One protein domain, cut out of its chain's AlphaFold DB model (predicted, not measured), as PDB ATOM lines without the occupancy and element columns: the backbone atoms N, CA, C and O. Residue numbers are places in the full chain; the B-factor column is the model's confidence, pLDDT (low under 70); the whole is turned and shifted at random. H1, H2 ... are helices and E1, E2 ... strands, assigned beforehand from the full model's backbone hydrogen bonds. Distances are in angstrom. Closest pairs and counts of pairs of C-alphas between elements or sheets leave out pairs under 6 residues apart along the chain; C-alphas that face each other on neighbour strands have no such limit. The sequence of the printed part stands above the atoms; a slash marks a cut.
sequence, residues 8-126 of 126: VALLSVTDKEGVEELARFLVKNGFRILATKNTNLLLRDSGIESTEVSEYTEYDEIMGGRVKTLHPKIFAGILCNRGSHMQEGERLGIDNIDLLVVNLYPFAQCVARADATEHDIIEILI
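AT A GLANCE: This is residues 8 to 126 of the 126 residues of the protein "MGS-like domain protein" of Anaplasma phagocytophilum str. ApNP (UniProt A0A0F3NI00). A small, twisted sheet of three parallel strands forms the core, with helices H1 and H2 over one face, the short helix H4 across the other face and H3 on that same side, beside the strands. Past the end of E3 the chain runs out into an arm that holds H6 and H7 and makes much of the length, while H5 lies beyond H4 away from the sheet. The printed part has 119 residues, with seven named helices and three named strands in the order E1 H1 E2 H2 H3 H4 H5 E3 H6 H7. The sheet's order is E2 E1 E3, all parallel, and the class is mixed, helices and strands. The whole is only just compact, close to loose, with a radius of gyration of the C-alphas of 16.1 A, and elongated, spanning 52 by 29 by 25 A.

HOW THE PARTS SIT: E1, residues 8 to 12, is the inner strand. H1, residues 19 to 28, and E2, residues 31 to 35, follow it, and the three make a strand-helix-strand unit, two parallel neighbour strands with a helix between, whose crossover is right-handed. E1 and E2 are parallel at 28 degrees, with N 9 and O 32 at 2.9 A and N 34 and O 9 at 2.8 A, both within hydrogen-bond range. H1 is on the sheet, over E2 and E1, at a height over the sheet of 8.8 A, and runs along the strands, at 14 degrees to E2 on the local plane. H2, residues 37 to 45, is on the sheet too, its closest C-alpha to E1 being that of Thr 39, 6.5 A from that of Ser 12. H1 and H2 only just touch, with 3 pairs of C-alphas within 8 A, the closest those of Glu 20 and Leu 43 at 6.4 A. Residues 51 to 52 pair, parallel, with residues 34 to 35 of E2. H3, residues 53 to 57, is on the opposite face from H1, over none of the strands, with the C-alphas of Ala 35 and Val 53 closest to each other at 5.7 A. H4, residues 72 to 79, is on the same face as H3 and runs across the strands, at 80 degrees to E3, residues 97 to 102, on the local plane; the closest C-alphas of H4 and E3 are those of Gly 77 and Ile 97, 5.0 A apart. H5, residues 86 to 91, is close to H4 but not clearly touching it, the closest C-alphas being those of Ala 76 and Gly 89 at 7.7 A; the two run opposite ways at a shallow tilt of 12 degrees. E3 is parallel to E1 at 17 degrees, with N 10 and O 99 at 2.8 A and N 101 and O 10 at 2.9 A. H6, residues 107 to 111, and H7, residues 118 to 125, touch, the C-alphas of Phe 107 and Ile 124 being closest at 6.2 A; neither is on the sheet. Every O i to N i+4 pair is within hydrogen-bond range in H1 to H6, and 3 of 4 in H7.

IN THESE COORDINATES: E1 begins at C-alpha 8 (36.976, 44.198, 19.711) and is 13.1 A long; E3 is 12.9 A and E2 12.3 A. H1 measures 14.1 A from C-alpha 19 (40.347, 30.655, 26.710) to C-alpha 28, H2 12.2 A and H7 11.2 A. H7 ends at C-alpha 125 (59.828, 39.719, 32.919).

THE WHOLE: The C-alphas of Gln 87 and Ala 114 are the two farthest apart, 53.2 A. The printed part has no cut, and residue 126 is the chain's last. The link from H3 to H4, residues 58 to 71, is long. Residues 114 to 119, of which 118 and 119 belong to H7, stand free. The mean pLDDT of the printed part is 93.9, and residue 126 alone is under 70.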
ATOM      1  N   VAL A   8      35.678  44.886  19.812       97.69
ATOM      2  CA  VAL A   8      36.976  44.198  19.711       97.69
ATOM      3  C   VAL A   8      37.446  43.711  21.073       97.69
ATOM      4  O   VAL A   8      37.480  44.472  22.039       97.69
ATOM      5  N   ALA A   9      37.834  42.438  21.143       98.38
ATOM      6  CA  ALA A   9      38.510  41.853  22.294       98.38
ATOM      7  C   ALA A   9      39.965  41.533  21.936       98.38
ATOM      8  O   ALA A   9      40.213  40.847  20.948       98.38
ATOM      9  N   LEU A  10      40.919  42.003  22.739       98.44
ATOM     10  CA  LEU A  10      42.331  41.647  22.626       98.44
ATOM     11  C   LEU A  10      42.673  40.571  23.661       98.44
ATOM     12  O   LEU A  10      42.576  40.817  24.862       98.44
ATOM     13  N   LEU A  11      43.082  39.393  23.195       98.25
ATOM     14  CA  LEU A  11      43.473  38.251  24.019       98.25
ATOM     15  C   LEU A  11      44.995  38.051  23.951       98.25
ATOM     16  O   LEU A  11      45.565  37.755  22.898       98.25
ATOM     17  N   SER A  12      45.665  38.188  25.092       96.00
ATOM     18  CA  SER A  12      47.095  37.916  25.240       96.00
ATOM     19  C   SER A  12      47.340  37.145  26.525       96.00
ATOM     20  O   SER A  12      47.541  37.732  27.583       96.00
ATOM     21  N   VAL A  13      47.307  35.820  26.430       95.31
ATOM     22  CA  VAL A  13      47.285  34.937  27.596       95.31
ATOM     23  C   VAL A  13      48.412  33.911  27.527       95.31
ATOM     24  O   VAL A  13      48.635  33.247  26.512       95.31
ATOM     25  N   THR A  14      49.143  33.796  28.627       92.00
ATOM     26  CA  THR A  14      50.139  32.754  28.853       92.00
ATOM     27  C   THR A  14      49.442  31.456  29.249       92.00
ATOM     28  O   THR A  14      49.616  30.441  28.564       92.00
ATOM     29  N   ASP A  15      48.616  31.514  30.298       93.38
ATOM     30  CA  ASP A  15      47.742  30.419  30.716       93.38
ATOM     31  C   ASP A  15      46.489  30.383  29.833       93.38
ATOM     32  O   ASP A  15      45.825  31.404  29.638       93.38
ATOM     33  N   LYS A  16      46.215  29.215  29.253       94.31
ATOM     34  CA  LYS A  16      45.196  29.003  28.217       94.31
ATOM     35  C   LYS A  16      43.928  28.347  28.755       94.31
ATOM     36  O   LYS A  16      43.003  28.112  27.976       94.31
ATOM     37  N   GLU A  17      43.868  28.056  30.053       96.12
ATOM     38  CA  GLU A  17      42.683  27.461  30.666       96.12
ATOM     39  C   GLU A  17      41.432  28.324  30.405       96.12
ATOM     40  O   GLU A  17      41.426  29.538  30.613       96.12
ATOM     41  N   GLY A  18      40.376  27.704  29.868       96.62
ATOM     42  CA  GLY A  18      39.093  28.359  29.574       96.62
ATOM     43  C   GLY A  18      39.091  29.365  28.410       96.62
ATOM     44  O   GLY A  18      38.035  29.909  28.080       96.62
ATOM     45  N   VAL A  19      40.228  29.610  27.748       97.25
ATOM     46  CA  VAL A  19      40.347  30.655  26.710       97.25
ATOM     47  C   VAL A  19      39.475  30.367  25.491       97.25
ATOM     48  O   VAL A  19      38.877  31.288  24.939       97.25
ATOM     49  N   GLU A  20      39.348  29.105  25.088       97.69
ATOM     50  CA  GLU A  20      38.485  28.723  23.967       97.69
ATOM     51  C   GLU A  20      36.999  28.970  24.255       97.69
ATOM     52  O   GLU A  20      36.281  29.490  23.399       97.69
ATOM     53  N   GLU A  21      36.526  28.615  25.455       97.88
ATOM     54  CA  GLU A  21      35.131  28.821  25.859       97.88
ATOM     55  C   GLU A  21      34.803  30.315  25.897       97.88
ATOM     56  O   GLU A  21      33.806  30.753  25.311       97.88
ATOM     57  N   LEU A  22      35.696  31.106  26.499       98.25
ATOM     58  CA  LEU A  22      35.596  32.559  26.513       98.25
ATOM     59  C   LEU A  22      35.561  33.126  25.089       98.25
ATOM     60  O   LEU A  22      34.683  33.924  24.766       98.25
ATOM     61  N   ALA A  23      36.475  32.705  24.217       98.25
ATOM     62  CA  ALA A  23      36.552  33.201  22.849       98.25
ATOM     63  C   ALA A  23      35.299  32.851  22.028       98.25
ATOM     64  O   ALA A  23      34.752  33.723  21.348       98.25
ATOM     65  N   ARG A  24      34.764  31.626  22.145       98.19
ATOM     66  CA  ARG A  24      33.484  31.254  21.509       98.19
ATOM     67  C   ARG A  24      32.334  32.110  22.019       98.19
ATOM     68  O   ARG A  24      31.508  32.558  21.223       98.19
ATOM     69  N   PHE A  25      32.275  32.348  23.329       98.12
ATOM     70  CA  PHE A  25      31.266  33.222  23.916       98.12
ATOM     71  C   PHE A  25      31.367  34.646  23.353       98.12
ATOM     72  O   PHE A  25      30.352  35.216  22.952       98.12
ATOM     73  N   LEU A  26      32.574  35.207  23.269       97.88
ATOM     74  CA  LEU A  26      32.809  36.546  22.730       97.88
ATOM     75  C   LEU A  26      32.381  36.654  21.260       97.88
ATOM     76  O   LEU A  26      31.588  37.536  20.926       97.88
ATOM     77  N   VAL A  27      32.818  35.727  20.406       97.00
ATOM     78  CA  VAL A  27      32.443  35.693  18.981       97.00
ATOM     79  C   VAL A  27      30.927  35.581  18.812       97.00
ATOM     80  O   VAL A  27      30.328  36.350  18.061       97.00
ATOM     81  N   LYS A  28      30.266  34.703  19.580       96.81
ATOM     82  CA  LYS A  28      28.797  34.563  19.575       96.81
ATOM     83  C   LYS A  28      28.071  35.863  19.950       96.81
ATOM     84  O   LYS A  28      26.947  36.079  19.510       96.81
ATOM     85  N   ASN A  29      28.703  36.722  20.749       96.31
ATOM     86  CA  ASN A  29      28.174  38.025  21.158       96.31
ATOM     87  C   ASN A  29      28.659  39.186  20.267       96.31
ATOM     88  O   ASN A  29      28.536  40.351  20.652       96.31
ATOM     89  N   GLY A  30      29.190  38.889  19.077       95.56
ATOM     90  CA  GLY A  30      29.550  39.890  18.072       95.56
ATOM     91  C   GLY A  30      30.892  40.584  18.314       95.56
ATOM     92  O   GLY A  30      31.113  41.671  17.777       95.56
ATOM     93  N   PHE A  31      31.779  39.995  19.122       97.75
ATOM     94  CA  PHE A  31      33.156  40.475  19.227       97.75
ATOM     95  C   PHE A  31      34.013  39.920  18.091       97.75
ATOM     96  O   PHE A  31      34.000  38.722  17.814       97.75
ATOM     97  N   ARG A  32      34.841  40.784  17.507       97.75
ATOM     98  CA  ARG A  32      36.029  40.375  16.761       97.75
ATOM     99  C   ARG A  32      37.186  40.187  17.737       97.75
ATOM    100  O   ARG A  32      37.374  41.004  18.640       97.75
ATOM    101  N   ILE A  33      37.966  39.129  17.547       98.38
ATOM    102  CA  ILE A  33      39.100  38.813  18.417       98.38
ATOM    103  C   ILE A  33      40.408  39.219  17.739       98.38
ATOM    104  O   ILE A  33      40.709  38.774  16.635       98.38
ATOM    105  N   LEU A  34      41.195  40.032  18.440       98.12
ATOM    106  CA  LEU A  34      42.628  40.188  18.220       98.12
ATOM    107  C   LEU A  34      43.366  39.272  19.195       98.12
ATOM    108  O   LEU A  34      43.024  39.228  20.375       98.12
ATOM    109  N   ALA A  35      44.394  38.567  18.736       97.56
ATOM    110  CA  ALA A  35      45.151  37.660  19.590       97.56
ATOM    111  C   ALA A  35      46.655  37.701  19.306       97.56
ATOM    112  O   ALA A  35      47.096  37.848  18.165       97.56
ATOM    113  N   THR A  36      47.475  37.549  20.347       95.44
ATOM    114  CA  THR A  36      48.917  37.326  20.159       95.44
ATOM    115  C   THR A  36      49.165  35.948  19.553       95.44
ATOM    116  O   THR A  36      48.418  35.019  19.834       95.44
ATOM    117  N   LYS A  37      50.229  35.795  18.759       93.25
ATOM    118  CA  LYS A  37      50.569  34.591  17.979       93.25
ATOM    119  C   LYS A  37      50.164  33.244  18.592       93.25
ATOM    120  O   LYS A  37      49.348  32.538  18.019       93.25
ATOM    121  N   ASN A  38      50.670  32.894  19.776       94.06
ATOM    122  CA  ASN A  38      50.370  31.591  20.394       94.06
ATOM    123  C   ASN A  38      48.902  31.452  20.830       94.06
ATOM    124  O   ASN A  38      48.353  30.355  20.795       94.06
ATOM    125  N   THR A  39      48.268  32.553  21.236       96.19
ATOM    126  CA  THR A  39      46.830  32.587  21.528       96.19
ATOM    127  C   THR A  39      46.028  32.452  20.232       96.19
ATOM    128  O   THR A  39      45.084  31.679  20.176       96.19
ATOM    129  N   ASN A  40      46.440  33.148  19.168       97.12
ATOM    130  CA  ASN A  40      45.823  33.082  17.845       97.12
ATOM    131  C   ASN A  40      45.874  31.660  17.269       97.12
ATOM    132  O   ASN A  40      44.870  31.166  16.774       97.12
ATOM    133  N   LEU A  41      47.021  30.981  17.382       96.81
ATOM    134  CA  LEU A  41      47.181  29.587  16.957       96.81
ATOM    135  C   LEU A  41      46.193  28.659  17.676       96.81
ATOM    136  O   LEU A  41      45.440  27.962  17.007       96.81
ATOM    137  N   LEU A  42      46.113  28.733  19.013       97.06
ATOM    138  CA  LEU A  42      45.143  27.956  19.799       97.06
ATOM    139  C   LEU A  42      43.705  28.165  19.301       97.06
ATOM    140  O   LEU A  42      42.961  27.204  19.107       97.06
ATOM    141  N   LEU A  43      43.303  29.423  19.110       98.00
ATOM    142  CA  LEU A  43      41.945  29.758  18.684       98.00
ATOM    143  C   LEU A  43      41.648  29.222  17.279       98.00
ATOM    144  O   LEU A  43      40.600  28.606  17.073       98.00
ATOM    145  N   ARG A  44      42.586  29.380  16.340       96.56
ATOM    146  CA  ARG A  44      42.451  28.882  14.964       96.56
ATOM    147  C   ARG A  44      42.368  27.359  14.911       96.56
ATOM    148  O   ARG A  44      41.485  26.842  14.231       96.56
ATOM    149  N   ASP A  45      43.206  26.658  15.673       97.06
ATOM    150  CA  ASP A  45      43.169  25.193  15.794       97.06
ATOM    151  C   ASP A  45      41.827  24.703  16.369       97.06
ATOM    152  O   ASP A  45      41.341  23.623  16.035       97.06
ATOM    153  N   SER A  46      41.176  25.549  17.167       96.50
ATOM    154  CA  SER A  46      39.861  25.309  17.772       96.50
ATOM    155  C   SER A  46      38.680  25.724  16.877       96.50
ATOM    156  O   SER A  46      37.517  25.669  17.309       96.50
ATOM    157  N   GLY A  47      38.955  26.162  15.642       97.19
ATOM    158  CA  GLY A  47      37.962  26.642  14.677       97.19
ATOM    159  C   GLY A  47      37.329  27.987  15.049       97.19
ATOM    160  O   GLY A  47      36.207  28.269  14.632       97.19
ATOM    161  N   ILE A  48      38.001  28.788  15.877       98.06
ATOM    162  CA  ILE A  48      37.547  30.110  16.310       98.06
ATOM    163  C   ILE A  48      38.273  31.160  15.471       98.06
ATOM    164  O   ILE A  48      39.497  31.150  15.362       98.06
ATOM    165  N   GLU A  49      37.513  32.073  14.871       96.50
ATOM    166  CA  GLU A  49      38.078  33.163  14.082       96.50
ATOM    167  C   GLU A  49      38.752  34.202  14.989       96.50
ATOM    168  O   GLU A  49      38.150  34.724  15.932       96.50
ATOM    169  N   SER A  50      40.005  34.517  14.681       97.56
ATOM    170  CA  SER A  50      40.770  35.587  15.312       97.56
ATOM    171  C   SER A  50      41.787  36.162  14.330       97.56
ATOM    172  O   SER A  50      42.286  35.460  13.450       97.56
ATOM    173  N   THR A  51      42.100  37.446  14.493       97.50
ATOM    174  CA  THR A  51      43.160  38.140  13.754       97.50
ATOM    175  C   THR A  51      44.413  38.200  14.619       97.50
ATOM    176  O   THR A  51      44.340  38.524  15.811       97.50
ATOM    177  N   GLU A  52      45.577  37.915  14.038       96.94
ATOM    178  CA  GLU A  52      46.828  38.060  14.777       96.94
ATOM    179  C   GLU A  52      47.158  39.539  15.012       96.94
ATOM    180  O   GLU A  52      46.914  40.389  14.158       96.94
ATOM    181  N   VAL A  53      47.758  39.861  16.159       96.44
ATOM    182  CA  VAL A  53      48.221  41.229  16.441       96.44
ATOM    183  C   VAL A  53      49.173  41.745  15.361       96.44
ATOM    184  O   VAL A  53      49.008  42.883  14.947       96.44
ATOM    185  N   SER A  54      50.114  40.927  14.881       95.19
ATOM    186  CA  SER A  54      51.087  41.298  13.838       95.19
ATOM    187  C   SER A  54      50.410  41.695  12.521       95.19
ATOM    188  O   SER A  54      50.763  42.713  11.926       95.19
ATOM    189  N   GLU A  55      49.382  40.943  12.119       95.62
ATOM    190  CA  GLU A  55      48.530  41.229  10.960       95.62
ATOM    191  C   GLU A  55      47.772  42.550  11.141       95.62
ATOM    192  O   GLU A  55      47.786  43.398  10.256       95.62
ATOM    193  N   TYR A  56      47.172  42.770  12.313       96.31
ATOM    194  CA  TYR A  56      46.455  44.013  12.617       96.31
ATOM    195  C   TYR A  56      47.382  45.241  12.665       96.31
ATOM    196  O   TYR A  56      47.028  46.336  12.211       96.31
ATOM    197  N   THR A  57      48.574  45.085  13.242       95.44
ATOM    198  CA  THR A  57      49.543  46.176  13.351       95.44
ATOM    199  C   THR A  57      50.316  46.419  12.066       95.44
ATOM    200  O   THR A  57      50.904  47.489  11.953       95.44
ATOM    201  N   GLU A  58      50.295  45.474  11.121       94.31
ATOM    202  CA  GLU A  58      51.168  45.445   9.937       94.31
ATOM    203  C   GLU A  58      52.651  45.531  10.338       94.31
ATOM    204  O   GLU A  58      53.453  46.233   9.723       94.31
ATOM    205  N   TYR A  59      53.002  44.850  11.432       91.88
ATOM    206  CA  TYR A  59      54.339  44.894  12.014       91.88
ATOM    207  C   TYR A  59      54.769  43.497  12.444       91.88
ATOM    208  O   TYR A  59      54.055  42.816  13.185       91.88
ATOM    209  N   ASP A  60      55.944  43.084  11.979       87.56
ATOM    210  CA  ASP A  60      56.468  41.750  12.236       87.56
ATOM    211  C   ASP A  60      56.877  41.559  13.700       87.56
ATOM    212  O   ASP A  60      57.269  42.482  14.419       87.56
ATOM    213  N   GLU A  61      56.832  40.307  14.148       84.44
ATOM    214  CA  GLU A  61      57.358  39.932  15.452       84.44
ATOM    215  C   GLU A  61      58.891  40.053  15.459       84.44
ATOM    216  O   GLU A  61      59.594  39.282  14.808       84.44
ATOM    217  N   ILE A  62      59.420  41.005  16.233       88.38
ATOM    218  CA  ILE A  62      60.865  41.210  16.413       88.38
ATOM    219  C   ILE A  62      61.301  40.914  17.852       88.38
ATOM    220  O   ILE A  62      60.483  40.867  18.775       88.38
ATOM    221  N   MET A  63      62.611  40.731  18.054       90.19
ATOM    222  CA  MET A  63      63.230  40.519  19.374       90.19
ATOM    223  C   MET A  63      62.591  39.371  20.170       90.19
ATOM    224  O   MET A  63      62.340  39.502  21.364       90.19
ATOM    225  N   GLY A  64      62.259  38.261  19.500       83.62
ATOM    226  CA  GLY A  64      61.632  37.101  20.145       83.62
ATOM    227  C   GLY A  64      60.225  37.369  20.694       83.62
ATOM    228  O   GLY A  64      59.778  36.666  21.593       83.62
ATOM    229  N   GLY A  65      59.535  38.399  20.194       84.56
ATOM    230  CA  GLY A  65      58.166  38.718  20.598       84.56
ATOM    231  C   GLY A  65      58.035  39.669  21.783       84.56
ATOM    232  O   GLY A  65      56.908  39.965  22.182       84.56
ATOM    233  N   ARG A  66      59.145  40.205  22.299       87.31
ATOM    234  CA  ARG A  66      59.176  41.123  23.457       87.31
ATOM    235  C   ARG A  66      58.435  42.438  23.236       87.31
ATOM    236  O   ARG A  66      57.911  43.040  24.164       87.31
ATOM    237  N   VAL A  67      58.372  42.897  21.987       89.50
ATOM    238  CA  VAL A  67      57.759  44.189  21.630       89.50
ATOM    239  C   VAL A  67      56.541  44.043  20.718       89.50
ATOM    240  O   VAL A  67      56.056  45.028  20.173       89.50
ATOM    241  N   LYS A  68      56.002  42.826  20.565       86.25
ATOM    242  CA  LYS A  68      54.949  42.513  19.576       86.25
ATOM    243  C   LYS A  68      53.636  43.274  19.778       86.25
ATOM    244  O   LYS A  68      52.920  43.526  18.820       86.25
ATOM    245  N   THR A  69      53.305  43.642  21.016       91.19
ATOM    246  CA  THR A  69      52.118  44.457  21.332       91.19
ATOM    247  C   THR A  69      52.465  45.918  21.602       91.19
ATOM    248  O   THR A  69      51.558  46.713  21.845       91.19
ATOM    249  N   LEU A  70      53.753  46.296  21.562       94.06
ATOM    250  CA  LEU A  70      54.216  47.656  21.839       94.06
ATOM    251  C   LEU A  70      54.029  48.588  20.639       94.06
ATOM    252  O   LEU A  70      54.965  49.224  20.163       94.06
ATOM    253  N   HIS A  71      52.793  48.661  20.150       95.94
ATOM    254  CA  HIS A  71      52.437  49.375  18.934       95.94
ATOM    255  C   HIS A  71      51.360  50.440  19.199       95.94
ATOM    256  O   HIS A  71      50.391  50.157  19.916       95.94
ATOM    257  N   PRO A  72      51.446  51.639  18.583       95.69
ATOM    258  CA  PRO A  72      50.442  52.688  18.749       95.69
ATOM    259  C   PRO A  72      49.012  52.237  18.439       95.69
ATOM    260  O   PRO A  72      48.126  52.550  19.220       95.69
ATOM    261  N   LYS A  73      48.770  51.440  17.382       95.88
ATOM    262  CA  LYS A  73      47.416  50.913  17.081       95.88
ATOM    263  C   LYS A  73      46.811  50.103  18.242       95.88
ATOM    264  O   LYS A  73      45.600  50.143  18.431       95.88
ATOM    265  N   ILE A  74      47.626  49.383  19.018       97.19
ATOM    266  CA  ILE A  74      47.152  48.599  20.169       97.19
ATOM    267  C   ILE A  74      46.849  49.528  21.343       97.19
ATOM    268  O   ILE A  74      45.727  49.554  21.844       97.19
ATOM    269  N   PHE A  75      47.825  50.334  21.761       97.00
ATOM    270  CA  PHE A  75      47.652  51.202  22.925       97.00
ATOM    271  C   PHE A  75      46.631  52.308  22.696       97.00
ATOM    272  O   PHE A  75      45.851  52.594  23.596       97.00
ATOM    273  N   ALA A  76      46.579  52.897  21.502       96.31
ATOM    274  CA  ALA A  76      45.543  53.859  21.159       96.31
ATOM    275  C   ALA A  76      44.162  53.196  21.162       96.31
ATOM    276  O   ALA A  76      43.232  53.789  21.691       96.31
ATOM    277  N   GLY A  77      44.026  51.956  20.679       96.00
ATOM    278  CA  GLY A  77      42.763  51.217  20.758       96.00
ATOM    279  C   GLY A  77      42.277  50.989  22.194       96.00
ATOM    280  O   GLY A  77      41.077  51.058  22.451       96.00
ATOM    281  N   ILE A  78      43.201  50.776  23.139       96.88
ATOM    282  CA  ILE A  78      42.902  50.619  24.574       96.88
ATOM    283  C   ILE A  78      42.618  51.973  25.248       96.88
ATOM    284  O   ILE A  78      41.701  52.085  26.058       96.88
ATOM    285  N   LEU A  79      43.415  53.001  24.942       96.31
ATOM    286  CA  LEU A  79      43.439  54.285  25.657       96.31
ATOM    287  C   LEU A  79      42.566  55.375  25.011       96.31
ATOM    288  O   LEU A  79      42.462  56.478  25.549       96.31
ATOM    289  N   CYS A  80      41.956  55.104  23.854       91.81
ATOM    290  CA  CYS A  80      41.130  56.055  23.112       91.81
ATOM    291  C   CYS A  80      39.993  56.613  23.981       91.81
ATOM    292  O   CYS A  80      39.124  55.878  24.460       91.81
ATOM    293  N   ASN A  81      39.942  57.940  24.128       92.81
ATOM    294  CA  ASN A  81      38.774  58.605  24.680       92.81
ATOM    295  C   ASN A  81      37.685  58.652  23.606       92.81
ATOM    296  O   ASN A  81      37.751  59.431  22.652       92.81
ATOM    297  N   ARG A  82      36.644  57.843  23.798       90.06
ATOM    298  CA  ARG A  82      35.542  57.696  22.841       90.06
ATOM    299  C   ARG A  82      34.685  58.955  22.670       90.06
ATOM    300  O   ARG A  82      33.886  59.012  21.743       90.06
ATOM    301  N   GLY A  83      34.849  59.960  23.531       90.56
ATOM    302  CA  GLY A  83      34.212  61.269  23.388       90.56
ATOM    303  C   GLY A  83      34.979  62.249  22.495       90.56
ATOM    304  O   GLY A  83      34.362  63.159  21.951       90.56
ATOM    305  N   SER A  84      36.297  62.081  22.325       93.62
ATOM    306  CA  SER A  84      37.152  63.086  21.665       93.62
ATOM    307  C   SER A  84      38.086  62.549  20.580       93.62
ATOM    308  O   SER A  84      38.480  63.318  19.711       93.62
ATOM    309  N   HIS A  85      38.450  61.265  20.585       94.69
ATOM    310  CA  HIS A  85      39.504  60.725  19.706       94.69
ATOM    311  C   HIS A  85      38.969  59.881  18.535       94.69
ATOM    312  O   HIS A  85      39.746  59.371  17.734       94.69
ATOM    313  N   MET A  86      37.647  59.736  18.392       92.75
ATOM    314  CA  MET A  86      37.049  58.801  17.425       92.75
ATOM    315  C   MET A  86      37.413  59.101  15.964       92.75
ATOM    316  O   MET A  86      37.725  58.175  15.223       92.75
ATOM    317  N   GLN A  87      37.418  60.379  15.561       93.88
ATOM    318  CA  GLN A  87      37.802  60.767  14.195       93.88
ATOM    319  C   GLN A  87      39.285  60.504  13.915       93.88
ATOM    320  O   GLN A  87      39.646  60.081  12.818       93.88
ATOM    321  N   GLU A  88      40.153  60.741  14.901       94.88
ATOM    322  CA  GLU A  88      41.581  60.455  14.775       94.88
ATOM    323  C   GLU A  88      41.830  58.949  14.659       94.88
ATOM    324  O   GLU A  88      42.572  58.524  13.773       94.88
ATOM    325  N   GLY A  89      41.158  58.151  15.496       93.38
ATOM    326  CA  GLY A  89      41.220  56.695  15.442       93.38
ATOM    327  C   GLY A  89      40.770  56.145  14.091       93.38
ATOM    328  O   GLY A  89      41.496  55.373  13.475       93.38
ATOM    329  N   GLU A  90      39.629  56.606  13.569       92.44
ATOM    330  CA  GLU A  90      39.132  56.200  12.245       92.44
ATOM    331  C   GLU A  90      40.106  56.558  11.119       92.44
ATOM    332  O   GLU A  90      40.414  55.710  10.283       92.44
ATOM    333  N   ARG A  91      40.649  57.782  11.123       95.19
ATOM    334  CA  ARG A  91      41.630  58.230  10.122       95.19
ATOM    335  C   ARG A  91      42.903  57.379  10.128       95.19
ATOM    336  O   ARG A  91      43.527  57.212   9.083       95.19
ATOM    337  N   LEU A  92      43.312  56.894  11.297       94.50
ATOM    338  CA  LEU A  92      44.523  56.093  11.484       94.50
ATOM    339  C   LEU A  92      44.270  54.577  11.412       94.50
ATOM    340  O   LEU A  92      45.214  53.807  11.587       94.50
ATOM    341  N   GLY A  93      43.029  54.142  11.164       92.62
ATOM    342  CA  GLY A  93      42.672  52.722  11.138       92.62
ATOM    343  C   GLY A  93      42.862  52.035  12.494       92.62
ATOM    344  O   GLY A  93      43.359  50.915  12.556       92.62
ATOM    345  N   ILE A  94      42.541  52.738  13.581       94.62
ATOM    346  CA  ILE A  94      42.645  52.245  14.954       94.62
ATOM    347  C   ILE A  94      41.259  51.814  15.416       94.62
ATOM    348  O   ILE A  94      40.347  52.633  15.562       94.62
ATOM    349  N   ASP A  95      41.125  50.526  15.697       93.75
ATOM    350  CA  ASP A  95      39.931  49.985  16.321       93.75
ATOM    351  C   ASP A  95      39.925  50.252  17.826       93.75
ATOM    352  O   ASP A  95      40.951  50.148  18.503       93.75
ATOM    353  N   ASN A  96      38.746  50.540  18.376       95.12
ATOM    354  CA  ASN A  96      38.569  50.573  19.823       95.12
ATOM    355  C   ASN A  96      38.633  49.149  20.372       95.12
ATOM    356  O   ASN A  96      37.890  48.285  19.918       95.12
ATOM    357  N   ILE A  97      39.453  48.932  21.395       96.94
ATOM    358  CA  ILE A  97      39.500  47.676  22.140       96.94
ATOM    359  C   ILE A  97      38.524  47.805  23.313       96.94
ATOM    360  O   ILE A  97      38.685  48.643  24.197       96.94
ATOM    361  N   ASP A  98      37.456  47.010  23.285       96.62
ATOM    362  CA  ASP A  98      36.384  47.007  24.287       96.62
ATOM    363  C   ASP A  98      36.670  46.070  25.457       96.62
ATOM    364  O   ASP A  98      36.149  46.270  26.553       96.62
ATOM    365  N   LEU A  99      37.477  45.037  25.217       97.75
ATOM    366  CA  LEU A  99      37.863  44.058  26.220       97.75
ATOM    367  C   LEU A  99      39.335  43.689  26.052       97.75
ATOM    368  O   LEU A  99      39.770  43.324  24.962       97.75
ATOM    369  N   LEU A 100      40.087  43.737  27.147       97.81
ATOM    370  CA  LEU A 100      41.448  43.222  27.223       97.81
ATOM    371  C   LEU A 100      41.459  42.009  28.152       97.81
ATOM    372  O   LEU A 100      41.132  42.128  29.331       97.81
ATOM    373  N   VAL A 101      41.842  40.853  27.618       97.88
ATOM    374  CA  VAL A 101      42.013  39.609  28.371       97.88
ATOM    375  C   VAL A 101      43.500  39.297  28.408       97.88
ATOM    376  O   VAL A 101      44.100  38.944  27.391       97.88
ATOM    377  N   VAL A 102      44.102  39.460  29.582       96.31
ATOM    378  CA  VAL A 102      45.537  39.266  29.784       96.31
ATOM    379  C   VAL A 102      45.791  38.524  31.086       96.31
ATOM    380  O   VAL A 102      45.186  38.824  32.114       96.31
ATOM    381  N   ASN A 103      46.703  37.560  31.041       93.31
ATOM    382  CA  ASN A 103      47.346  37.003  32.223       93.31
ATOM    383  C   ASN A 103      48.861  37.002  31.988       93.31
ATOM    384  O   ASN A 103      49.326  37.008  30.847       93.31
ATOM    385  N   LEU A 104      49.623  37.100  33.075       90.31
ATOM    386  CA  LEU A 104      51.073  37.252  33.020       90.31
ATOM    387  C   LEU A 104      51.754  35.908  33.260       90.31
ATOM    388  O   LEU A 104      51.182  35.010  33.882       90.31
ATOM    389  N   TYR A 105      52.999  35.789  32.805       85.75
ATOM    390  CA  TYR A 105      53.836  34.664  33.196       85.75
ATOM    391  C   TYR A 105      53.954  34.593  34.726       85.75
ATOM    392  O   TYR A 105      54.000  35.630  35.398       85.75
ATOM    393  N   PRO A 106      54.010  33.383  35.302       86.75
ATOM    394  CA  PRO A 106      53.977  33.201  36.744       86.75
ATOM    395  C   PRO A 106      55.345  33.508  37.380       86.75
ATOM    396  O   PRO A 106      56.044  32.621  37.865       86.75
ATOM    397  N   PHE A 107      55.722  34.789  37.412       90.75
ATOM    398  CA  PHE A 107      57.009  35.265  37.929       90.75
ATOM    399  C   PHE A 107      57.311  34.748  39.338       90.75
ATOM    400  O   PHE A 107      58.375  34.182  39.578       90.75
ATOM    401  N   ALA A 108      56.343  34.851  40.253       89.12
ATOM    402  CA  ALA A 108      56.500  34.365  41.621       89.12
ATOM    403  C   ALA A 108      56.795  32.855  41.688       89.12
ATOM    404  O   ALA A 108      57.579  32.420  42.529       89.12
ATOM    405  N   GLN A 109      56.206  32.058  40.788       89.50
ATOM    406  CA  GLN A 109      56.462  30.617  40.733       89.50
ATOM    407  C   GLN A 109      57.874  30.331  40.225       89.50
ATOM    408  O   GLN A 109      58.528  29.434  40.745       89.50
ATOM    409  N   CYS A 110      58.368  31.106  39.256       90.06
ATOM    410  CA  CYS A 110      59.745  30.962  38.797       90.06
ATOM    411  C   CYS A 110      60.752  31.296  39.891       90.06
ATOM    412  O   CYS A 110      61.660  30.512  40.122       90.06
ATOM    413  N   VAL A 111      60.572  32.411  40.603       91.50
ATOM    414  CA  VAL A 111      61.477  32.804  41.697       91.50
ATOM    415  C   VAL A 111      61.486  31.766  42.827       91.50
ATOM    416  O   VAL A 111      62.504  31.576  43.482       91.50
ATOM    417  N   ALA A 112      60.368  31.073  43.055       93.06
ATOM    418  CA  ALA A 112      60.262  30.042  44.083       93.06
ATOM    419  C   ALA A 112      60.925  28.701  43.706       93.06
ATOM    420  O   ALA A 112      61.075  27.836  44.572       93.06
ATOM    421  N   ARG A 113      61.305  28.491  42.438       93.12
ATOM    422  CA  ARG A 113      61.980  27.262  42.006       93.12
ATOM    423  C   ARG A 113      63.409  27.219  42.541       93.12
ATOM    424  O   ARG A 113      64.179  28.154  42.356       93.12
ATOM    425  N   ALA A 114      63.786  26.089  43.139       92.88
ATOM    426  CA  ALA A 114      65.124  25.895  43.703       92.88
ATOM    427  C   ALA A 114      66.252  25.933  42.652       92.88
ATOM    428  O   ALA A 114      67.403  26.169  43.006       92.88
ATOM    429  N   ASP A 115      65.926  25.680  41.383       95.06
ATOM    430  CA  ASP A 115      66.853  25.639  40.252       95.06
ATOM    431  C   ASP A 115      66.801  26.891  39.362       95.06
ATOM    432  O   ASP A 115      67.508  26.937  38.357       95.06
ATOM    433  N   ALA A 116      65.981  27.895  39.696       92.44
ATOM    434  CA  ALA A 116      65.872  29.101  38.884       92.44
ATOM    435  C   ALA A 116      67.160  29.928  38.932       92.44
ATOM    436  O   ALA A 116      67.651  30.305  39.998       92.44
ATOM    437  N   THR A 117      67.681  30.248  37.753       95.81
ATOM    438  CA  THR A 117      68.814  31.155  37.592       95.81
ATOM    439  C   THR A 117      68.346  32.606  37.478       95.81
ATOM    440  O   THR A 117      67.185  32.888  37.182       95.81
ATOM    441  N   GLU A 118      69.264  33.560  37.660       93.69
ATOM    442  CA  GLU A 118      68.995  34.979  37.376       93.69
ATOM    443  C   GLU A 118      68.506  35.181  35.934       93.69
ATOM    444  O   GLU A 118      67.581  35.956  35.696       93.69
ATOM    445  N   HIS A 119      69.079  34.437  34.984       93.06
ATOM    446  CA  HIS A 119      68.665  34.484  33.587       93.06
ATOM    447  C   HIS A 119      67.206  34.042  33.410       93.06
ATOM    448  O   HIS A 119      66.446  34.758  32.768       93.06
ATOM    449  N   ASP A 120      66.789  32.937  34.040       90.38
ATOM    450  CA  ASP A 120      65.401  32.452  33.971       90.38
ATOM    451  C   ASP A 120      64.408  33.472  34.544       90.38
ATOM    452  O   ASP A 120      63.335  33.702  33.988       90.38
ATOM    453  N   ILE A 121      64.779  34.107  35.660       90.31
ATOM    454  CA  ILE A 121      63.961  35.128  36.322       90.31
ATOM    455  C   ILE A 121      63.818  36.362  35.423       90.31
ATOM    456  O   ILE A 121      62.716  36.897  35.289       90.31
ATOM    457  N   ILE A 122      64.914  36.802  34.798       90.62
ATOM    458  CA  ILE A 122      64.915  37.930  33.862       90.62
ATOM    459  C   ILE A 122      64.051  37.607  32.639       90.62
ATOM    460  O   ILE A 122      63.192  38.417  32.300       90.62
ATOM    461  N   GLU A 123      64.203  36.429  32.026       86.94
ATOM    462  CA  GLU A 123      63.438  36.017  30.836       86.94
ATOM    463  C   GLU A 123      61.918  35.985  31.050       86.94
ATOM    464  O   GLU A 123      61.168  36.150  30.097       86.94
ATOM    465  N   ILE A 124      61.433  35.838  32.284       85.25
ATOM    466  CA  ILE A 124      59.990  35.875  32.569       85.25
ATOM    467  C   ILE A 124      59.416  37.299  32.651       85.25
ATOM    468  O   ILE A 124      58.200  37.480  32.537       85.25
ATOM    469  N   LEU A 125      60.257  38.315  32.852       79.50
ATOM    470  CA  LEU A 125      59.828  39.719  32.919       79.50
ATOM    471  C   LEU A 125      59.701  40.388  31.545       79.50
ATOM    472  O   LEU A 125      59.083  41.450  31.450       79.50
ATOM    473  N   ILE A 126      60.327  39.812  30.522       66.12
ATOM    474  CA  ILE A 126      60.573  40.421  29.205       66.12
ATOM    475  C   ILE A 126      59.825  39.705  28.088       66.12
ATOM    476  O   ILE A 126      59.428  40.419  27.141       66.12
TER     477      ILE A 126